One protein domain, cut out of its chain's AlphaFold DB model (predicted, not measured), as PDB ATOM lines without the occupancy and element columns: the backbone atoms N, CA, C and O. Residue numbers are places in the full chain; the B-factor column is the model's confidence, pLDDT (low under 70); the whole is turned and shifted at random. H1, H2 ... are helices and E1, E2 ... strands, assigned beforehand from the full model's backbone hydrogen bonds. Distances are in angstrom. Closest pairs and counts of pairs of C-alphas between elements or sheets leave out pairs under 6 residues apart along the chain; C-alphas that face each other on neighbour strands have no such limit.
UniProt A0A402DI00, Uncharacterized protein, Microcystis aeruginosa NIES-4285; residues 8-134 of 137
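This is residues 8 to 134 of the 137 residues of an uncharacterized protein of Microcystis aeruginosa NIES-4285 (UniProt A0A402DI00). A strongly twisted sheet of four strands, E3 to E6, lies in the middle of a stack, with the hairpin E1 and E2 over one face and the hairpin E7 and E8 over part of the other. Two short helices, H1 and H2, lie toward one end of the long axis, away from the turn between E1 and E2. The printed part has 127 residues, with named elements in the order E1 E2 E3 E4 E5 E6 H1 H2 E7 E8; the class is mostly strand, though under half of the residues are in named elements. The sheet's order is E3 E4 E5 E6, all antiparallel. The whole is compact, with a radius of gyration of the C-alphas of 15.5 A, and flat, spanning 49 by 36 by 20 A.

E3, residues 31 to 36, E4, residues 42 to 47, E5, residues 60 to 65, and E6, residues 74 to 79, form a meander, each strand the antiparallel neighbour of the one before. N 35 and O 44 of the hairpin E3 and E4 are 2.9 A apart, N 45 and O 62 of the hairpin E4 and E5 2.9 A, and N 63 and O 76 of the hairpin E5 and E6 2.8 A. E1, residues 9 to 15, and E2, residues 21 to 29, are an antiparallel hairpin, with N 12 and O 25 3.0 A apart. This sheet and the four-stranded one are face to face, their best planes 16 degrees apart; the closest C-alphas of E2 and E5 are those of Val 27 and Ser 62, 5.8 A apart. E7, residues 111 to 114, and E8, residues 120 to 124, are another antiparallel hairpin, with N 113 and O 122 2.9 A apart. It too is face to face with the four-stranded sheet, planes 26 degrees apart, which gives a stack of sheets, three face to face in turn; the closest C-alphas of E3 and E7 are those of Met 33 and Tyr 111, 5.9 A apart. E1 and E2 are apart from E7 and E8. H1, residues 87 to 92, and H2, residues 103 to 106, are not on the four-stranded sheet; they are close but not clearly touching, the closest C-alphas being those of Glu 87 and Val 103, 6.0 A apart. In H1 every O i to N i+4 pair is within hydrogen-bond range; H2 is too short for such a pair.

From first to last C-alpha, E3 measures 14.5 A, E4 15.7 A, E5 15.9 A and E6 16.3 A. E1 measures 20.0 A from C-alpha 9 at (-12.721, 42.499, 6.177), and E2 22.0 A. E7 measures 10.4 A, and E8 13.4 A, ending with C-alpha 124 at (-10.635, 55.554, 21.412). H1 measures 8.6 A from C-alpha 87 at (-21.149, 43.694, 29.659), and H2 5.4 A.

The two C-alphas farthest apart are those of Asn 18 and Asn 92, 51.5 A. The link from E4 to E5, residues 48 to 59, is long. Residues 121 to 122 of E8 pair antiparallel with residues 133 to 134. The printed part has no cut, its mean pLDDT is 97.3, and no printed residue is under 70.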
ATOM      1  N   ASN A   8     -17.556  43.136   5.671       98.00
ATOM      2  CA  ASN A   8     -16.429  42.307   5.258       98.00
ATOM      3  C   ASN A   8     -15.101  42.927   5.708       98.00
ATOM      4  O   ASN A   8     -14.965  44.140   5.861       98.00
ATOM      5  N   LYS A   9     -14.085  42.073   5.855       98.50
ATOM      6  CA  LYS A   9     -12.721  42.499   6.177       98.50
ATOM      7  C   LYS A   9     -12.168  43.463   5.130       98.50
ATOM      8  O   LYS A   9     -12.267  43.200   3.929       98.50
ATOM      9  N   GLY A  10     -11.550  44.541   5.599       98.50
ATOM     10  CA  GLY A  10     -10.860  45.519   4.774       98.50
ATOM     11  C   GLY A  10      -9.415  45.127   4.471       98.50
ATOM     12  O   GLY A  10      -8.972  43.989   4.659       98.50
ATOM     13  N   SER A  11      -8.651  46.106   3.994       98.44
ATOM     14  CA  SER A  11      -7.226  45.939   3.716       98.44
ATOM     15  C   SER A  11      -6.407  47.198   3.971       98.44
ATOM     16  O   SER A  11      -6.904  48.322   3.847       98.44
ATOM     17  N   VAL A  12      -5.127  46.994   4.271       98.62
ATOM     18  CA  VAL A  12      -4.083  48.021   4.192       98.62
ATOM     19  C   VAL A  12      -3.237  47.733   2.961       98.62
ATOM     20  O   VAL A  12      -2.902  46.579   2.687       98.62
ATOM     21  N   VAL A  13      -2.932  48.785   2.207       98.31
ATOM     22  CA  VAL A  13      -2.188  48.714   0.949       98.31
ATOM     23  C   VAL A  13      -0.949  49.585   1.079       98.31
ATOM     24  O   VAL A  13      -1.054  50.755   1.449       98.31
ATOM     25  N   PHE A  14       0.209  49.016   0.773       97.94
ATOM     26  CA  PHE A  14       1.489  49.704   0.815       97.94
ATOM     27  C   PHE A  14       1.902  50.120  -0.595       97.94
ATOM     28  O   PHE A  14       1.862  49.322  -1.535       97.94
ATOM     29  N   PHE A  15       2.323  51.375  -0.721       97.88
ATOM     30  CA  PHE A  15       2.893  51.943  -1.936       97.88
ATOM     31  C   PHE A  15       4.253  52.553  -1.604       97.88
ATOM     32  O   PHE A  15       4.456  53.049  -0.494       97.88
ATOM     33  N   ASN A  16       5.170  52.563  -2.566       96.44
ATOM     34  CA  ASN A  16       6.398  53.341  -2.431       96.44
ATOM     35  C   ASN A  16       6.163  54.829  -2.748       96.44
ATOM     36  O   ASN A  16       5.077  55.246  -3.153       96.44
ATOM     37  N   THR A  17       7.200  55.655  -2.599       97.00
ATOM     38  CA  THR A  17       7.116  57.113  -2.796       97.00
ATOM     39  C   THR A  17       6.794  57.535  -4.230       97.00
ATOM     40  O   THR A  17       6.413  58.680  -4.453       97.00
ATOM     41  N   ASN A  18       6.931  56.629  -5.204       97.88
ATOM     42  CA  ASN A  18       6.527  56.859  -6.591       97.88
ATOM     43  C   ASN A  18       5.061  56.461  -6.844       97.88
ATOM     44  O   ASN A  18       4.602  56.526  -7.983       97.88
ATOM     45  N   GLY A  19       4.332  56.017  -5.815       97.12
ATOM     46  CA  GLY A  19       2.954  55.537  -5.925       97.12
ATOM     47  C   GLY A  19       2.835  54.139  -6.533       97.12
ATOM     48  O   GLY A  19       1.745  53.745  -6.945       97.12
ATOM     49  N   VAL A  20       3.932  53.380  -6.618       98.19
ATOM     50  CA  VAL A  20       3.891  51.995  -7.105       98.19
ATOM     51  C   VAL A  20       3.454  51.086  -5.964       98.19
ATOM     52  O   VAL A  20       3.969  51.193  -4.854       98.19
ATOM     53  N   PHE A  21       2.485  50.218  -6.248       98.19
ATOM     54  CA  PHE A  21       2.003  49.200  -5.321       98.19
ATOM     55  C   PHE A  21       3.131  48.234  -4.942       98.19
ATOM     56  O   PHE A  21       3.809  47.706  -5.822       98.19
ATOM     57  N   GLU A  22       3.279  47.971  -3.646       98.00
ATOM     58  CA  GLU A  22       4.274  47.042  -3.102       98.00
ATOM     59  C   GLU A  22       3.591  45.779  -2.561       98.00
ATOM     60  O   GLU A  22       3.916  44.661  -2.962       98.00
ATOM     61  N   SER A  23       2.615  45.943  -1.665       97.75
ATOM     62  CA  SER A  23       1.914  44.824  -1.032       97.75
ATOM     63  C   SER A  23       0.546  45.224  -0.477       97.75
ATOM     64  O   SER A  23       0.198  46.402  -0.370       97.75
ATOM     65  N   GLN A  24      -0.248  44.219  -0.115       98.19
ATOM     66  CA  GLN A  24      -1.545  44.383   0.532       98.19
ATOM     67  C   GLN A  24      -1.725  43.301   1.590       98.19
ATOM     68  O   GLN A  24      -1.424  42.132   1.348       98.19
ATOM     69  N   VAL A  25      -2.283  43.688   2.733       98.62
ATOM     70  CA  VAL A  25      -2.669  42.765   3.801       98.62
ATOM     71  C   VAL A  25      -4.139  42.941   4.157       98.62
ATOM     72  O   VAL A  25      -4.686  44.044   4.101       98.62
ATOM     73  N   THR A  26      -4.795  41.841   4.520       98.69
ATOM     74  CA  THR A  26      -6.167  41.857   5.039       98.69
ATOM     75  C   THR A  26      -6.157  42.259   6.512       98.69
ATOM     76  O   THR A  26      -5.373  41.719   7.291       98.69
ATOM     77  N   VAL A  27      -7.052  43.169   6.896       98.75
ATOM     78  CA  VAL A  27      -7.236  43.630   8.285       98.75
ATOM     79  C   VAL A  27      -8.651  43.303   8.772       98.75
ATOM     80  O   VAL A  27      -9.343  42.484   8.159       98.75
ATOM     81  N   GLY A  28      -9.067  43.862   9.905       98.56
ATOM     82  CA  GLY A  28     -10.424  43.709  10.411       98.56
ATOM     83  C   GLY A  28     -11.477  44.394   9.535       98.56
ATOM     84  O   GLY A  28     -11.221  44.861   8.422       98.56
ATOM     85  N   THR A  29     -12.705  44.372  10.028       98.25
ATOM     86  CA  THR A  29     -13.875  44.914   9.339       98.25
ATOM     87  C   THR A  29     -13.987  46.420   9.554       98.25
ATOM     88  O   THR A  29     -13.771  46.872  10.670       98.25
ATOM     89  N   LEU A  30     -14.344  47.162   8.499       97.69
ATOM     90  CA  LEU A  30     -14.484  48.626   8.516       97.69
ATOM     91  C   LEU A  30     -13.271  49.337   9.164       97.69
ATOM     92  O   LEU A  30     -13.371  49.862  10.268       97.69
ATOM     93  N   PRO A  31     -12.078  49.265   8.537       98.31
ATOM     94  CA  PRO A  31     -10.903  49.963   9.041       98.31
ATOM     95  C   PRO A  31     -11.070  51.477   8.874       98.31
ATOM     96  O   PRO A  31     -11.008  51.962   7.743       98.31
ATOM     97  N   ASP A  32     -11.217  52.192   9.982       96.81
ATOM     98  CA  ASP A  32     -11.462  53.642   9.999       96.81
ATOM     99  C   ASP A  32     -10.154  54.446  10.030       96.81
ATOM    100  O   ASP A  32      -9.940  55.418   9.302       96.81
ATOM    101  N   MET A  33      -9.185  53.953  10.800       96.62
ATOM    102  CA  MET A  33      -7.956  54.678  11.091       96.62
ATOM    103  C   MET A  33      -6.749  53.755  11.138       96.62
ATOM    104  O   MET A  33      -6.839  52.591  11.532       96.62
ATOM    105  N   LEU A  34      -5.587  54.292  10.760       98.31
ATOM    106  CA  LEU A  34      -4.304  53.641  10.988       98.31
ATOM    107  C   LEU A  34      -3.226  54.616  11.458       98.31
ATOM    108  O   LEU A  34      -3.277  55.812  11.171       98.31
ATOM    109  N   THR A  35      -2.221  54.089  12.151       98.56
ATOM    110  CA  THR A  35      -1.030  54.838  12.569       98.56
ATOM    111  C   THR A  35       0.204  53.943  12.615       98.56
ATOM    112  O   THR A  35       0.096  52.735  12.834       98.56
ATOM    113  N   PHE A  36       1.381  54.528  12.410       98.19
ATOM    114  CA  PHE A  36       2.661  53.836  12.552       98.19
ATOM    115  C   PHE A  36       3.160  53.914  13.997       98.19
ATOM    116  O   PHE A  36       2.941  54.913  14.687       98.19
ATOM    117  N   THR A  37       3.891  52.895  14.445       98.06
ATOM    118  CA  THR A  37       4.753  53.043  15.624       98.06
ATOM    119  C   THR A  37       5.907  54.010  15.320       98.06
ATOM    120  O   THR A  37       6.312  54.122  14.159       98.06
ATOM    121  N   PRO A  38       6.477  54.701  16.327       98.06
ATOM    122  CA  PRO A  38       7.551  55.678  16.110       98.06
ATOM    123  C   PRO A  38       8.796  55.129  15.397       98.06
ATOM    124  O   PRO A  38       9.487  55.868  14.703       98.06
ATOM    125  N   ASP A  39       9.079  53.835  15.554       96.94
ATOM    126  CA  ASP A  39      10.186  53.139  14.892       96.94
ATOM    127  C   ASP A  39       9.859  52.669  13.461       96.94
ATOM    128  O   ASP A  39      10.735  52.156  12.769       96.94
ATOM    129  N   GLY A  40       8.610  52.831  13.011       97.19
ATOM    130  CA  GLY A  40       8.126  52.400  11.700       97.19
ATOM    131  C   GLY A  40       7.937  50.888  11.546       97.19
ATOM    132  O   GLY A  40       7.531  50.443  10.474       97.19
ATOM    133  N   ASN A  41       8.192  50.093  12.590       96.81
ATOM    134  CA  ASN A  41       8.153  48.632  12.503       96.81
ATOM    135  C   ASN A  41       6.742  48.055  12.571       96.81
ATOM    136  O   ASN A  41       6.570  46.870  12.293       96.81
ATOM    137  N   ARG A  42       5.729  48.835  12.962       97.69
ATOM    138  CA  ARG A  42       4.342  48.366  13.001       97.69
ATOM    139  C   ARG A  42       3.371  49.417  12.474       97.69
ATOM    140  O   ARG A  42       3.589  50.616  12.634       97.69
ATOM    141  N   VAL A  43       2.264  48.947  11.904       98.38
ATOM    142  CA  VAL A  43       1.059  49.749  11.642       98.38
ATOM    143  C   VAL A  43      -0.081  49.193  12.480       98.38
ATOM    144  O   VAL A  43      -0.379  48.001  12.420       98.38
ATOM    145  N   LEU A  44      -0.727  50.055  13.255       98.69
ATOM    146  CA  LEU A  44      -1.945  49.740  13.990       98.69
ATOM    147  C   LEU A  44      -3.145  50.229  13.193       98.69
ATOM    148  O   LEU A  44      -3.094  51.330  12.652       98.69
ATOM    149  N   VAL A  45      -4.205  49.429  13.137       98.81
ATOM    150  CA  VAL A  45      -5.439  49.750  12.410       98.81
ATOM    151  C   VAL A  45      -6.628  49.551  13.334       98.81
ATOM    152  O   VAL A  45      -6.821  48.446  13.846       98.81
ATOM    153  N   ALA A  46      -7.410  50.605  13.539       98.50
ATOM    154  CA  ALA A  46      -8.679  50.549  14.244       98.50
ATOM    155  C   ALA A  46      -9.736  49.975  13.292       98.50
ATOM    156  O   ALA A  46      -9.929  50.509  12.202       98.50
ATOM    157  N   ASN A  47     -10.344  48.844  13.655       98.62
ATOM    158  CA  ASN A  47     -11.379  48.199  12.851       98.62
ATOM    159  C   ASN A  47     -12.707  48.278  13.609       98.62
ATOM    160  O   ASN A  47     -12.904  47.510  14.561       98.62
ATOM    161  N   GLU A  48     -13.581  49.189  13.187       97.38
ATOM    162  CA  GLU A  48     -14.836  49.514  13.873       97.38
ATOM    163  C   GLU A  48     -15.750  48.303  13.993       97.38
ATOM    164  O   GLU A  48     -16.227  47.989  15.076       97.38
ATOM    165  N   GLY A  49     -15.942  47.565  12.898       96.56
ATOM    166  CA  GLY A  49     -16.848  46.421  12.886       96.56
ATOM    167  C   GLY A  49     -18.340  46.775  12.914       96.56
ATOM    168  O   GLY A  49     -19.115  45.904  13.296       96.56
ATOM    169  N   GLU A  50     -18.742  47.971  12.464       95.19
ATOM    170  CA  GLU A  50     -20.143  48.434  12.457       95.19
ATOM    171  C   GLU A  50     -21.118  47.401  11.851       95.19
ATOM    172  O   GLU A  50     -20.875  46.760  10.811       95.19
ATOM    173  N   ALA A  51     -22.279  47.253  12.492       94.94
ATOM    174  CA  ALA A  51     -23.326  46.345  12.054       94.94
ATOM    175  C   ALA A  51     -24.068  46.852  10.802       94.94
ATOM    176  O   ALA A  51     -24.563  47.975  10.743       94.94
ATOM    177  N   LYS A  52     -24.300  45.970   9.820       96.50
ATOM    178  CA  LYS A  52     -25.140  46.280   8.648       96.50
ATOM    179  C   LYS A  52     -25.960  45.089   8.194       96.50
ATOM    180  O   LYS A  52     -25.446  43.988   8.003       96.50
ATOM    181  N   GLY A  53     -27.254  45.321   7.965       92.31
ATOM    182  CA  GLY A  53     -28.151  44.319   7.382       92.31
ATOM    183  C   GLY A  53     -28.279  43.038   8.216       92.31
ATOM    184  O   GLY A  53     -28.389  41.956   7.649       92.31
ATOM    185  N   GLY A  54     -28.227  43.149   9.548       92.94
ATOM    186  CA  GLY A  54     -28.323  42.009  10.470       92.94
ATOM    187  C   GLY A  54     -27.015  41.244  10.695       92.94
ATOM    188  O   GLY A  54     -26.999  40.295  11.475       92.94
ATOM    189  N   ILE A  55     -25.920  41.651  10.051       96.62
ATOM    190  CA  ILE A  55     -24.574  41.152  10.339       96.62
ATOM    191  C   ILE A  55     -23.929  42.132  11.318       96.62
ATOM    192  O   ILE A  55     -23.809  43.307  10.979       96.62
ATOM    193  N   ASN A  56     -23.519  41.645  12.495       96.50
ATOM    194  CA  ASN A  56     -22.750  42.411  13.481       96.50
ATOM    195  C   ASN A  56     -21.381  41.739  13.736       96.50
ATOM    196  O   ASN A  56     -21.306  40.790  14.533       96.50
ATOM    197  N   PRO A  57     -20.340  42.122  12.973       97.69
ATOM    198  CA  PRO A  57     -18.972  41.634  13.130       97.69
ATOM    199  C   PRO A  57     -18.383  41.975  14.503       97.69
ATOM    200  O   PRO A  57     -18.830  42.884  15.181       97.69
ATOM    201  N   ASN A  58     -17.336  41.253  14.904       97.88
ATOM    202  CA  ASN A  58     -16.547  41.696  16.048       97.88
ATOM    203  C   ASN A  58     -15.571  42.790  15.612       97.88
ATOM    204  O   ASN A  58     -14.847  42.610  14.625       97.88
ATOM    205  N   SER A  59     -15.484  43.849  16.401       97.81
ATOM    206  CA  SER A  59     -14.464  44.877  16.278       97.81
ATOM    207  C   SER A  59     -13.099  44.398  16.766       97.81
ATOM    208  O   SER A  59     -12.951  43.370  17.449       97.81
ATOM    209  N   SER A  60     -12.047  45.107  16.353       98.50
ATOM    210  CA  SER A  60     -10.669  44.701  16.644       98.50
ATOM    211  C   SER A  60      -9.651  45.802  16.373       98.50
ATOM    212  O   SER A  60      -9.946  46.804  15.730       98.50
ATOM    213  N   VAL A  61      -8.404  45.561  16.775       98.62
ATOM    214  CA  VAL A  61      -7.245  46.320  16.297       98.62
ATOM    215  C   VAL A  61      -6.315  45.377  15.544       98.62
ATOM    216  O   VAL A  61      -5.865  44.367  16.094       98.62
ATOM    217  N   SER A  62      -6.022  45.678  14.280       98.69
ATOM    218  CA  SER A  62      -5.010  44.937  13.521       98.69
ATOM    219  C   SER A  62      -3.633  45.536  13.784       98.69
ATOM    220  O   SER A  62      -3.464  46.749  13.767       98.69
ATOM    221  N   ILE A  63      -2.654  44.670  14.022       98.44
ATOM    222  CA  ILE A  63      -1.259  44.998  14.295       98.44
ATOM    223  C   ILE A  63      -0.452  44.388  13.154       98.44
ATOM    224  O   ILE A  63      -0.264  43.171  13.098       98.44
ATOM    225  N   ILE A  64      -0.035  45.228  12.217       98.56
ATOM    226  CA  ILE A  64       0.739  44.826  11.049       98.56
ATOM    227  C   ILE A  64       2.217  44.959  11.403       98.56
ATOM    228  O   ILE A  64       2.666  46.061  11.701       98.56
ATOM    229  N   ASP A  65       2.961  43.860  11.371       97.88
ATOM    230  CA  ASP A  65       4.410  43.833  11.570       97.88
ATOM    231  C   ASP A  65       5.124  44.108  10.240       97.88
ATOM    232  O   ASP A  65       4.894  43.411   9.252       97.88
ATOM    233  N   LEU A  66       5.978  45.129  10.237       97.81
ATOM    234  CA  LEU A  66       6.794  45.604   9.120       97.81
ATOM    235  C   LEU A  66       8.301  45.522   9.415       97.81
ATOM    236  O   LEU A  66       9.096  46.030   8.625       97.81
ATOM    237  N   SER A  67       8.705  44.882  10.515       96.69
ATOM    238  CA  SER A  67      10.097  44.835  10.997       96.69
ATOM    239  C   SER A  67      11.097  44.252   9.993       96.69
ATOM    240  O   SER A  67      12.286  44.558  10.053       96.69
ATOM    241  N   ILE A  68      10.626  43.420   9.058       97.12
ATOM    242  CA  ILE A  68      11.434  42.885   7.957       97.12
ATOM    243  C   ILE A  68      11.295  43.772   6.715       97.12
ATOM    244  O   ILE A  68      12.281  44.308   6.213       97.12
ATOM    245  N   SER A  69      10.077  43.876   6.177       96.50
ATOM    246  CA  SER A  69       9.724  44.748   5.054       96.50
ATOM    247  C   SER A  69       8.205  44.771   4.856       96.50
ATOM    248  O   SER A  69       7.501  43.870   5.315       96.50
ATOM    249  N   VAL A  70       7.697  45.724   4.067       97.12
ATOM    250  CA  VAL A  70       6.280  45.736   3.650       97.12
ATOM    251  C   VAL A  70       5.895  44.517   2.802       97.12
ATOM    252  O   VAL A  70       4.735  44.110   2.805       97.12
ATOM    253  N   LEU A  71       6.849  43.891   2.102       97.12
ATOM    254  CA  LEU A  71       6.614  42.678   1.303       97.12
ATOM    255  C   LEU A  71       6.475  41.424   2.177       97.12
ATOM    256  O   LEU A  71       5.924  40.417   1.737       97.12
ATOM    257  N   ASN A  72       6.968  41.486   3.414       97.31
ATOM    258  CA  ASN A  72       6.891  40.419   4.408       97.31
ATOM    259  C   ASN A  72       5.894  40.742   5.525       97.31
ATOM    260  O   ASN A  72       5.951  40.114   6.580       97.31
ATOM    261  N   ALA A  73       5.006  41.716   5.300       98.06
ATOM    262  CA  ALA A  73       4.071  42.173   6.308       98.06
ATOM    263  C   ALA A  73       3.211  41.016   6.839       98.06
ATOM    264  O   ALA A  73       2.605  40.266   6.069       98.06
ATOM    265  N   THR A  74       3.133  40.890   8.162       98.19
ATOM    266  CA  THR A  74       2.246  39.924   8.830       98.19
ATOM    267  C   THR A  74       1.236  40.656   9.699       98.19
ATOM    268  O   THR A  74       1.500  41.767  10.149       98.19
ATOM    269  N   VAL A  75       0.055  40.069   9.906       98.50
ATOM    270  CA  VAL A  75      -1.030  40.712  10.657       98.50
ATOM    271  C   VAL A  75      -1.389  39.876  11.874       98.50
ATOM    272  O   VAL A  75      -1.874  38.753  11.742       98.50
ATOM    273  N   ASN A  76      -1.221  40.465  13.053       97.69
ATOM    274  CA  ASN A  76      -1.844  40.009  14.289       97.69
ATOM    275  C   ASN A  76      -3.119  40.820  14.541       97.69
ATOM    276  O   ASN A  76      -3.240  41.962  14.108       97.69
ATOM    277  N   THR A  77      -4.107  40.235  15.214       97.81
ATOM    278  CA  THR A  77      -5.375  40.921  15.507       97.81
ATOM    279  C   THR A  77      -5.656  40.860  16.999       97.81
ATOM    280  O   THR A  77      -5.912  39.785  17.541       97.81
ATOM    281  N   ALA A  78      -5.621  42.018  17.655       97.62
ATOM    282  CA  ALA A  78      -6.121  42.175  19.009       97.62
ATOM    283  C   ALA A  78      -7.651  42.243  18.962       97.62
ATOM    284  O   ALA A  78      -8.228  43.003  18.182       97.62
ATOM    285  N   THR A  79      -8.314  41.426  19.776       97.62
ATOM    286  CA  THR A  79      -9.779  41.317  19.792       97.62
ATOM    287  C   THR A  79     -10.329  41.708  21.153       97.62
ATOM    288  O   THR A  79      -9.652  41.556  22.168       97.62
ATOM    289  N   PHE A  80     -11.585  42.144  21.185       97.94
ATOM    290  CA  PHE A  80     -12.294  42.451  22.429       97.94
ATOM    291  C   PHE A  80     -13.072  41.252  22.993       97.94
ATOM    292  O   PHE A  80     -13.749  41.376  24.010       97.94
ATOM    293  N   THR A  81     -12.973  40.071  22.373       98.19
ATOM    294  CA  THR A  81     -13.762  38.885  22.757       98.19
ATOM    295  C   THR A  81     -13.461  38.394  24.171       98.19
ATOM    296  O   THR A  81     -14.333  37.810  24.807       98.19
ATOM    297  N   GLY A  82     -12.264  38.677  24.698       97.50
ATOM    298  CA  GLY A  82     -11.905  38.391  26.091       97.50
ATOM    299  C   GLY A  82     -12.741  39.159  27.125       97.50
ATOM    300  O   GLY A  82     -12.779  38.760  28.287       97.50
ATOM    301  N   PHE A  83     -13.431  40.225  26.708       97.50
ATOM    302  CA  PHE A  83     -14.347  40.996  27.550       97.50
ATOM    303  C   PHE A  83     -15.811  40.556  27.410       97.50
ATOM    304  O   PHE A  83     -16.657  41.012  28.179       97.50
ATOM    305  N   ASN A  84     -16.134  39.656  26.476       98.38
ATOM    306  CA  ASN A  84     -17.499  39.156  26.325       98.38
ATOM    307  C   ASN A  84     -17.952  38.441  27.607       98.38
ATOM    308  O   ASN A  84     -17.194  37.695  28.230       98.38
ATOM    309  N   GLY A  85     -19.197  38.680  28.018       98.00
ATOM    310  CA  GLY A  85     -19.740  38.248  29.308       98.00
ATOM    311  C   GLY A  85     -19.497  39.238  30.455       98.00
ATOM    312  O   GLY A  85     -20.040  39.048  31.546       98.00
ATOM    313  N   GLN A  86     -18.711  40.301  30.238       98.12
ATOM    314  CA  GLN A  86     -18.483  41.369  31.219       98.12
ATOM    315  C   GLN A  86     -19.348  42.611  30.965       98.12
ATOM    316  O   GLN A  86     -19.134  43.642  31.601       98.12
ATOM    317  N   GLU A  87     -20.354  42.538  30.090       98.12
ATOM    318  CA  GLU A  87     -21.149  43.694  29.659       98.12
ATOM    319  C   GLU A  87     -21.809  44.400  30.850       98.12
ATOM    320  O   GLU A  87     -21.814  45.625  30.926       98.12
ATOM    321  N   ASN A  88     -22.338  43.636  31.814       97.81
ATOM    322  CA  ASN A  88     -22.922  44.200  33.036       97.81
ATOM    323  C   ASN A  88     -21.873  44.902  33.908       97.81
ATOM    324  O   ASN A  88     -22.138  45.980  34.436       97.81
ATOM    325  N   THR A  89     -20.688  44.306  34.051       98.12
ATOM    326  CA  THR A  89     -19.586  44.877  34.835       98.12
ATOM    327  C   THR A  89     -19.101  46.183  34.215       98.12
ATOM    328  O   THR A  89     -19.007  47.187  34.916       98.12
ATOM    329  N   LEU A  90     -18.863  46.192  32.903       97.75
ATOM    330  CA  LEU A  90     -18.402  47.365  32.164       97.75
ATOM    331  C   LEU A  90     -19.466  48.472  32.143       97.75
ATOM    332  O   LEU A  90     -19.142  49.629  32.408       97.75
ATOM    333  N   ARG A  91     -20.752  48.131  31.964       97.75
ATOM    334  CA  ARG A  91     -21.853  49.103  32.106       97.75
ATOM    335  C   ARG A  91     -21.903  49.740  33.490       97.75
ATOM    336  O   ARG A  91     -22.080  50.951  33.591       97.75
ATOM    337  N   ASN A  92     -21.683  48.967  34.553       97.81
ATOM    338  CA  ASN A  92     -21.612  49.503  35.918       97.81
ATOM    339  C   ASN A  92     -20.392  50.417  36.146       97.81
ATOM    340  O   ASN A  92     -20.399  51.210  37.083       97.81
ATOM    341  N   GLN A  93     -19.365  50.326  35.298       97.31
ATOM    342  CA  GLN A  93     -18.191  51.205  35.297       97.31
ATOM    343  C   GLN A  93     -18.356  52.430  34.381       97.31
ATOM    344  O   GLN A  93     -17.440  53.243  34.284       97.31
ATOM    345  N   GLY A  94     -19.513  52.591  33.730       96.50
ATOM    346  CA  GLY A  94     -19.800  53.726  32.850       96.50
ATOM    347  C   GLY A  94     -19.411  53.516  31.385       96.50
ATOM    348  O   GLY A  94     -19.514  54.463  30.605       96.50
ATOM    349  N   VAL A  95     -19.010  52.298  31.001       97.50
ATOM    350  CA  VAL A  95     -18.829  51.934  29.591       97.50
ATOM    351  C   VAL A  95     -20.203  51.767  28.958       97.50
ATOM    352  O   VAL A  95     -21.033  50.981  29.426       97.50
ATOM    353  N   ARG A  96     -20.464  52.504  27.884       97.00
ATOM    354  CA  ARG A  96     -21.711  52.372  27.138       97.00
ATOM    355  C   ARG A  96     -21.642  51.113  26.274       97.00
ATOM    356  O   ARG A  96     -20.816  51.031  25.375       97.00
ATOM    357  N   ILE A  97     -22.509  50.149  26.584       97.38
ATOM    358  CA  ILE A  97     -22.721  48.932  25.791       97.38
ATOM    359  C   ILE A  97     -24.229  48.721  25.613       97.38
ATOM    360  O   ILE A  97     -24.960  48.717  26.613       97.38
ATOM    361  N   PHE A  98     -24.727  48.543  24.390       94.69
ATOM    362  CA  PHE A  98     -26.151  48.310  24.145       94.69
ATOM    363  C   PHE A  98     -26.636  46.957  24.705       94.69
ATOM    364  O   PHE A  98     -25.891  45.973  24.753       94.69
ATOM    365  N   PRO A  99     -27.909  46.857  25.138       92.69
ATOM    366  CA  PRO A  99     -28.493  45.579  25.533       92.69
ATOM    367  C   PRO A  99     -28.425  44.542  24.406       92.69
ATOM    368  O   PRO A  99     -28.633  44.870  23.241       92.69
ATOM    369  N   SER A 100     -28.208  43.280  24.777       91.31
ATOM    370  CA  SER A 100     -28.160  42.129  23.858       91.31
ATOM    371  C   SER A 100     -26.992  42.108  22.861       91.31
ATOM    372  O   SER A 100     -26.945  41.191  22.043       91.31
ATOM    373  N   GLN A 101     -26.050  43.049  22.946       95.50
ATOM    374  CA  GLN A 101     -24.760  42.969  22.256       95.50
ATOM    375  C   GLN A 101     -23.699  42.377  23.183       95.50
ATOM    376  O   GLN A 101     -23.768  42.537  24.405       95.50
ATOM    377  N   THR A 102     -22.717  41.689  22.604       97.94
ATOM    378  CA  THR A 102     -21.473  41.374  23.321       97.94
ATOM    379  C   THR A 102     -20.537  42.577  23.283       97.94
ATOM    380  O   THR A 102     -20.657  43.412  22.389       97.94
ATOM    381  N   VAL A 103     -19.577  42.663  24.209       98.06
ATOM    382  CA  VAL A 103     -18.576  43.750  24.188       98.06
ATOM    383  C   VAL A 103     -17.910  43.849  22.817       98.06
ATOM    384  O   VAL A 103     -17.865  44.926  22.238       98.06
ATOM    385  N   SER A 104     -17.450  42.726  22.260       98.06
ATOM    386  CA  SER A 104     -16.747  42.721  20.977       98.06
ATOM    387  C   SER A 104     -17.593  43.117  19.773       98.06
ATOM    388  O   SER A 104     -17.016  43.367  18.728       98.06
ATOM    389  N   GLN A 105     -18.918  43.128  19.896       97.81
ATOM    390  CA  GLN A 105     -19.849  43.509  18.831       97.81
ATOM    391  C   GLN A 105     -20.357  44.946  18.949       97.81
ATOM    392  O   GLN A 105     -21.028  45.415  18.039       97.81
ATOM    393  N   ASP A 106     -20.135  45.595  20.091       97.62
ATOM    394  CA  ASP A 106     -20.670  46.933  20.365       97.62
ATOM    395  C   ASP A 106     -19.582  47.991  20.507       97.62
ATOM    396  O   ASP A 106     -19.861  49.180  20.421       97.62
ATOM    397  N   VAL A 107     -18.348  47.575  20.810       97.50
ATOM    398  CA  VAL A 107     -17.234  48.517  20.861       97.50
ATOM    399  C   VAL A 107     -16.735  48.819  19.464       97.50
ATOM    400  O   VAL A 107     -16.440  47.886  18.729       97.50
ATOM    401  N   GLU A 108     -16.565  50.092  19.129       96.81
ATOM    402  CA  GLU A 108     -16.162  50.531  17.787       96.81
ATOM    403  C   GLU A 108     -14.887  51.391  17.905       96.81
ATOM    404  O   GLU A 108     -14.941  52.537  18.356       96.81
ATOM    405  N   PRO A 109     -13.689  50.824  17.649       97.88
ATOM    406  CA  PRO A 109     -12.443  51.581  17.679       97.88
ATOM    407  C   PRO A 109     -12.267  52.439  16.427       97.88
ATOM    408  O   PRO A 109     -12.278  51.912  15.321       97.88
ATOM    409  N   GLU A 110     -11.968  53.723  16.633       95.25
ATOM    410  CA  GLU A 110     -11.883  54.733  15.553       95.25
ATOM    411  C   GLU A 110     -10.558  55.510  15.539       95.25
ATOM    412  O   GLU A 110     -10.099  55.984  14.511       95.25
ATOM    413  N   TYR A 111      -9.882  55.670  16.681       97.69
ATOM    414  CA  TYR A 111      -8.621  56.414  16.735       97.69
ATOM    415  C   TYR A 111      -7.603  55.717  17.619       97.69
ATOM    416  O   TYR A 111      -7.938  55.135  18.648       97.69
ATOM    417  N   ILE A 112      -6.335  55.792  17.225       98.56
ATOM    418  CA  ILE A 112      -5.206  55.203  17.940       98.56
ATOM    419  C   ILE A 112      -4.106  56.254  18.100       98.56
ATOM    420  O   ILE A 112      -3.698  56.913  17.147       98.56
ATOM    421  N   THR A 113      -3.563  56.392  19.301       98.25
ATOM    422  CA  THR A 113      -2.290  57.094  19.508       98.25
ATOM    423  C   THR A 113      -1.282  56.156  20.148       98.25
ATOM    424  O   THR A 113      -1.666  55.237  20.870       98.25
ATOM    425  N   VAL A 114      -0.002  56.353  19.848       98.50
ATOM    426  CA  VAL A 114       1.094  55.473  20.268       98.50
ATOM    427  C   VAL A 114       2.077  56.283  21.104       98.50
ATOM    428  O   VAL A 114       2.379  57.426  20.771       98.50
ATOM    429  N   SER A 115       2.565  55.696  22.194       97.62
ATOM    430  CA  SER A 115       3.594  56.296  23.039       97.62
ATOM    431  C   SER A 115       4.899  56.506  22.272       97.62
ATOM    432  O   SER A 115       5.237  55.727  21.383       97.62
ATOM    433  N   ASP A 116       5.688  57.505  22.671       97.25
ATOM    434  CA  ASP A 116       6.966  57.840  22.020       97.25
ATOM    435  C   ASP A 116       7.960  56.666  21.978       97.25
ATOM    436  O   ASP A 116       8.756  56.544  21.050       97.25
ATOM    437  N   ASN A 117       7.912  55.782  22.979       95.25
ATOM    438  CA  ASN A 117       8.748  54.582  23.040       95.25
ATOM    439  C   ASN A 117       8.176  53.387  22.246       95.25
ATOM    440  O   ASN A 117       8.790  52.324  22.247       95.25
ATOM    441  N   GLY A 118       7.006  53.529  21.618       95.38
ATOM    442  CA  GLY A 118       6.391  52.505  20.777       95.38
ATOM    443  C   GLY A 118       5.892  51.253  21.507       95.38
ATOM    444  O   GLY A 118       5.687  50.237  20.850       95.38
ATOM    445  N   THR A 119       5.712  51.278  22.833       93.56
ATOM    446  CA  THR A 119       5.285  50.093  23.618       93.56
ATOM    447  C   THR A 119       3.820  50.116  24.042       93.56
ATOM    448  O   THR A 119       3.320  49.149  24.617       93.56
ATOM    449  N   THR A 120       3.131  51.238  23.855       96.69
ATOM    450  CA  THR A 120       1.760  51.423  24.326       96.69
ATOM    451  C   THR A 120       0.957  52.153  23.269       96.69
ATOM    452  O   THR A 120       1.399  53.179  22.759       96.69
ATOM    453  N   ALA A 121      -0.237  51.652  22.971       98.12
ATOM    454  CA  ALA A 121      -1.236  52.409  22.239       98.12
ATOM    455  C   ALA A 121      -2.486  52.639  23.081       98.12
ATOM    456  O   ALA A 121      -2.893  51.789  23.873       98.12
ATOM    457  N   TRP A 122      -3.118  53.783  22.859       98.44
ATOM    458  CA  TRP A 122      -4.442  54.112  23.369       98.44
ATOM    459  C   TRP A 122      -5.409  54.129  22.204       98.44
ATOM    460  O   TRP A 122      -5.147  54.793  21.202       98.44
ATOM    461  N   VAL A 123      -6.508  53.400  22.348       98.31
ATOM    462  CA  VAL A 123      -7.550  53.279  21.331       98.31
ATOM    463  C   VAL A 123      -8.773  54.037  21.830       98.31
ATOM    464  O   VAL A 123      -9.180  53.826  22.967       98.31
ATOM    465  N   SER A 124      -9.364  54.929  21.043       97.88
ATOM    466  CA  SER A 124     -10.635  55.554  21.412       97.88
ATOM    467  C   SER A 124     -11.798  54.664  20.994       97.88
ATOM    468  O   SER A 124     -11.917  54.326  19.817       97.88
ATOM    469  N   LEU A 125     -12.669  54.346  21.948       97.19
ATOM    470  CA  LEU A 125     -13.999  53.799  21.695       97.19
ATOM    471  C   LEU A 125     -15.002  54.926  21.966       97.19
ATOM    472  O   LEU A 125     -15.526  55.038  23.082       97.19
ATOM    473  N   GLN A 126     -15.157  55.844  21.004       93.00
ATOM    474  CA  GLN A 126     -15.850  57.122  21.227       93.00
ATOM    475  C   GLN A 126     -17.301  56.899  21.661       93.00
ATOM    476  O   GLN A 126     -17.764  57.519  22.623       93.00
ATOM    477  N   GLU A 127     -17.977  55.935  21.038       93.38
ATOM    478  CA  GLU A 127     -19.351  55.565  21.372       93.38
ATOM    479  C   GLU A 127     -19.487  54.898  22.744       93.38
ATOM    480  O   GLU A 127     -20.525  55.010  23.400       93.38
ATOM    481  N   ASN A 128     -18.438  54.222  23.215       96.69
ATOM    482  CA  ASN A 128     -18.485  53.418  24.435       96.69
ATOM    483  C   ASN A 128     -17.974  54.168  25.671       96.69
ATOM    484  O   ASN A 128     -18.037  53.618  26.773       96.69
ATOM    485  N   ASN A 129     -17.511  55.418  25.521       95.44
ATOM    486  CA  ASN A 129     -16.991  56.256  26.609       95.44
ATOM    487  C   ASN A 129     -15.800  55.607  27.352       95.44
ATOM    488  O   ASN A 129     -15.729  55.606  28.582       95.44
ATOM    489  N   ILE A 130     -14.863  55.013  26.608       96.69
ATOM    490  CA  ILE A 130     -13.664  54.385  27.179       96.69
ATOM    491  C   ILE A 130     -12.461  54.499  26.233       96.69
ATOM    492  O   ILE A 130     -12.601  54.592  25.016       96.69
ATOM    493  N   VAL A 131     -11.261  54.463  26.818       97.31
ATOM    494  CA  VAL A 131      -9.988  54.395  26.095       97.31
ATOM    495  C   VAL A 131      -9.222  53.138  26.531       97.31
ATOM    496  O   VAL A 131      -8.553  53.166  27.568       97.31
ATOM    497  N   PRO A 132      -9.331  52.011  25.802       95.44
ATOM    498  CA  PRO A 132      -8.522  50.829  26.066       95.44
ATOM    499  C   PRO A 132      -7.034  51.076  25.814       95.44
ATOM    500  O   PRO A 132      -6.645  51.799  24.894       95.44
ATOM    501  N   ILE A 133      -6.204  50.411  26.614       97.00
ATOM    502  CA  ILE A 133      -4.755  50.376  26.432       97.00
ATOM    503  C   ILE A 133      -4.404  49.073  25.721       97.00
ATOM    504  O   ILE A 133      -4.714  47.987  26.214       97.00
ATOM    505  N   LEU A 134      -3.740  49.187  24.576       95.38
ATOM    506  CA  LEU A 134      -3.168  48.069  23.849       95.38
ATOM    507  C   LEU A 134      -1.668  48.008  24.133       95.38
ATOM    508  O   LEU A 134      -0.937  48.978  23.927       95.38
TER     509      LEU A 134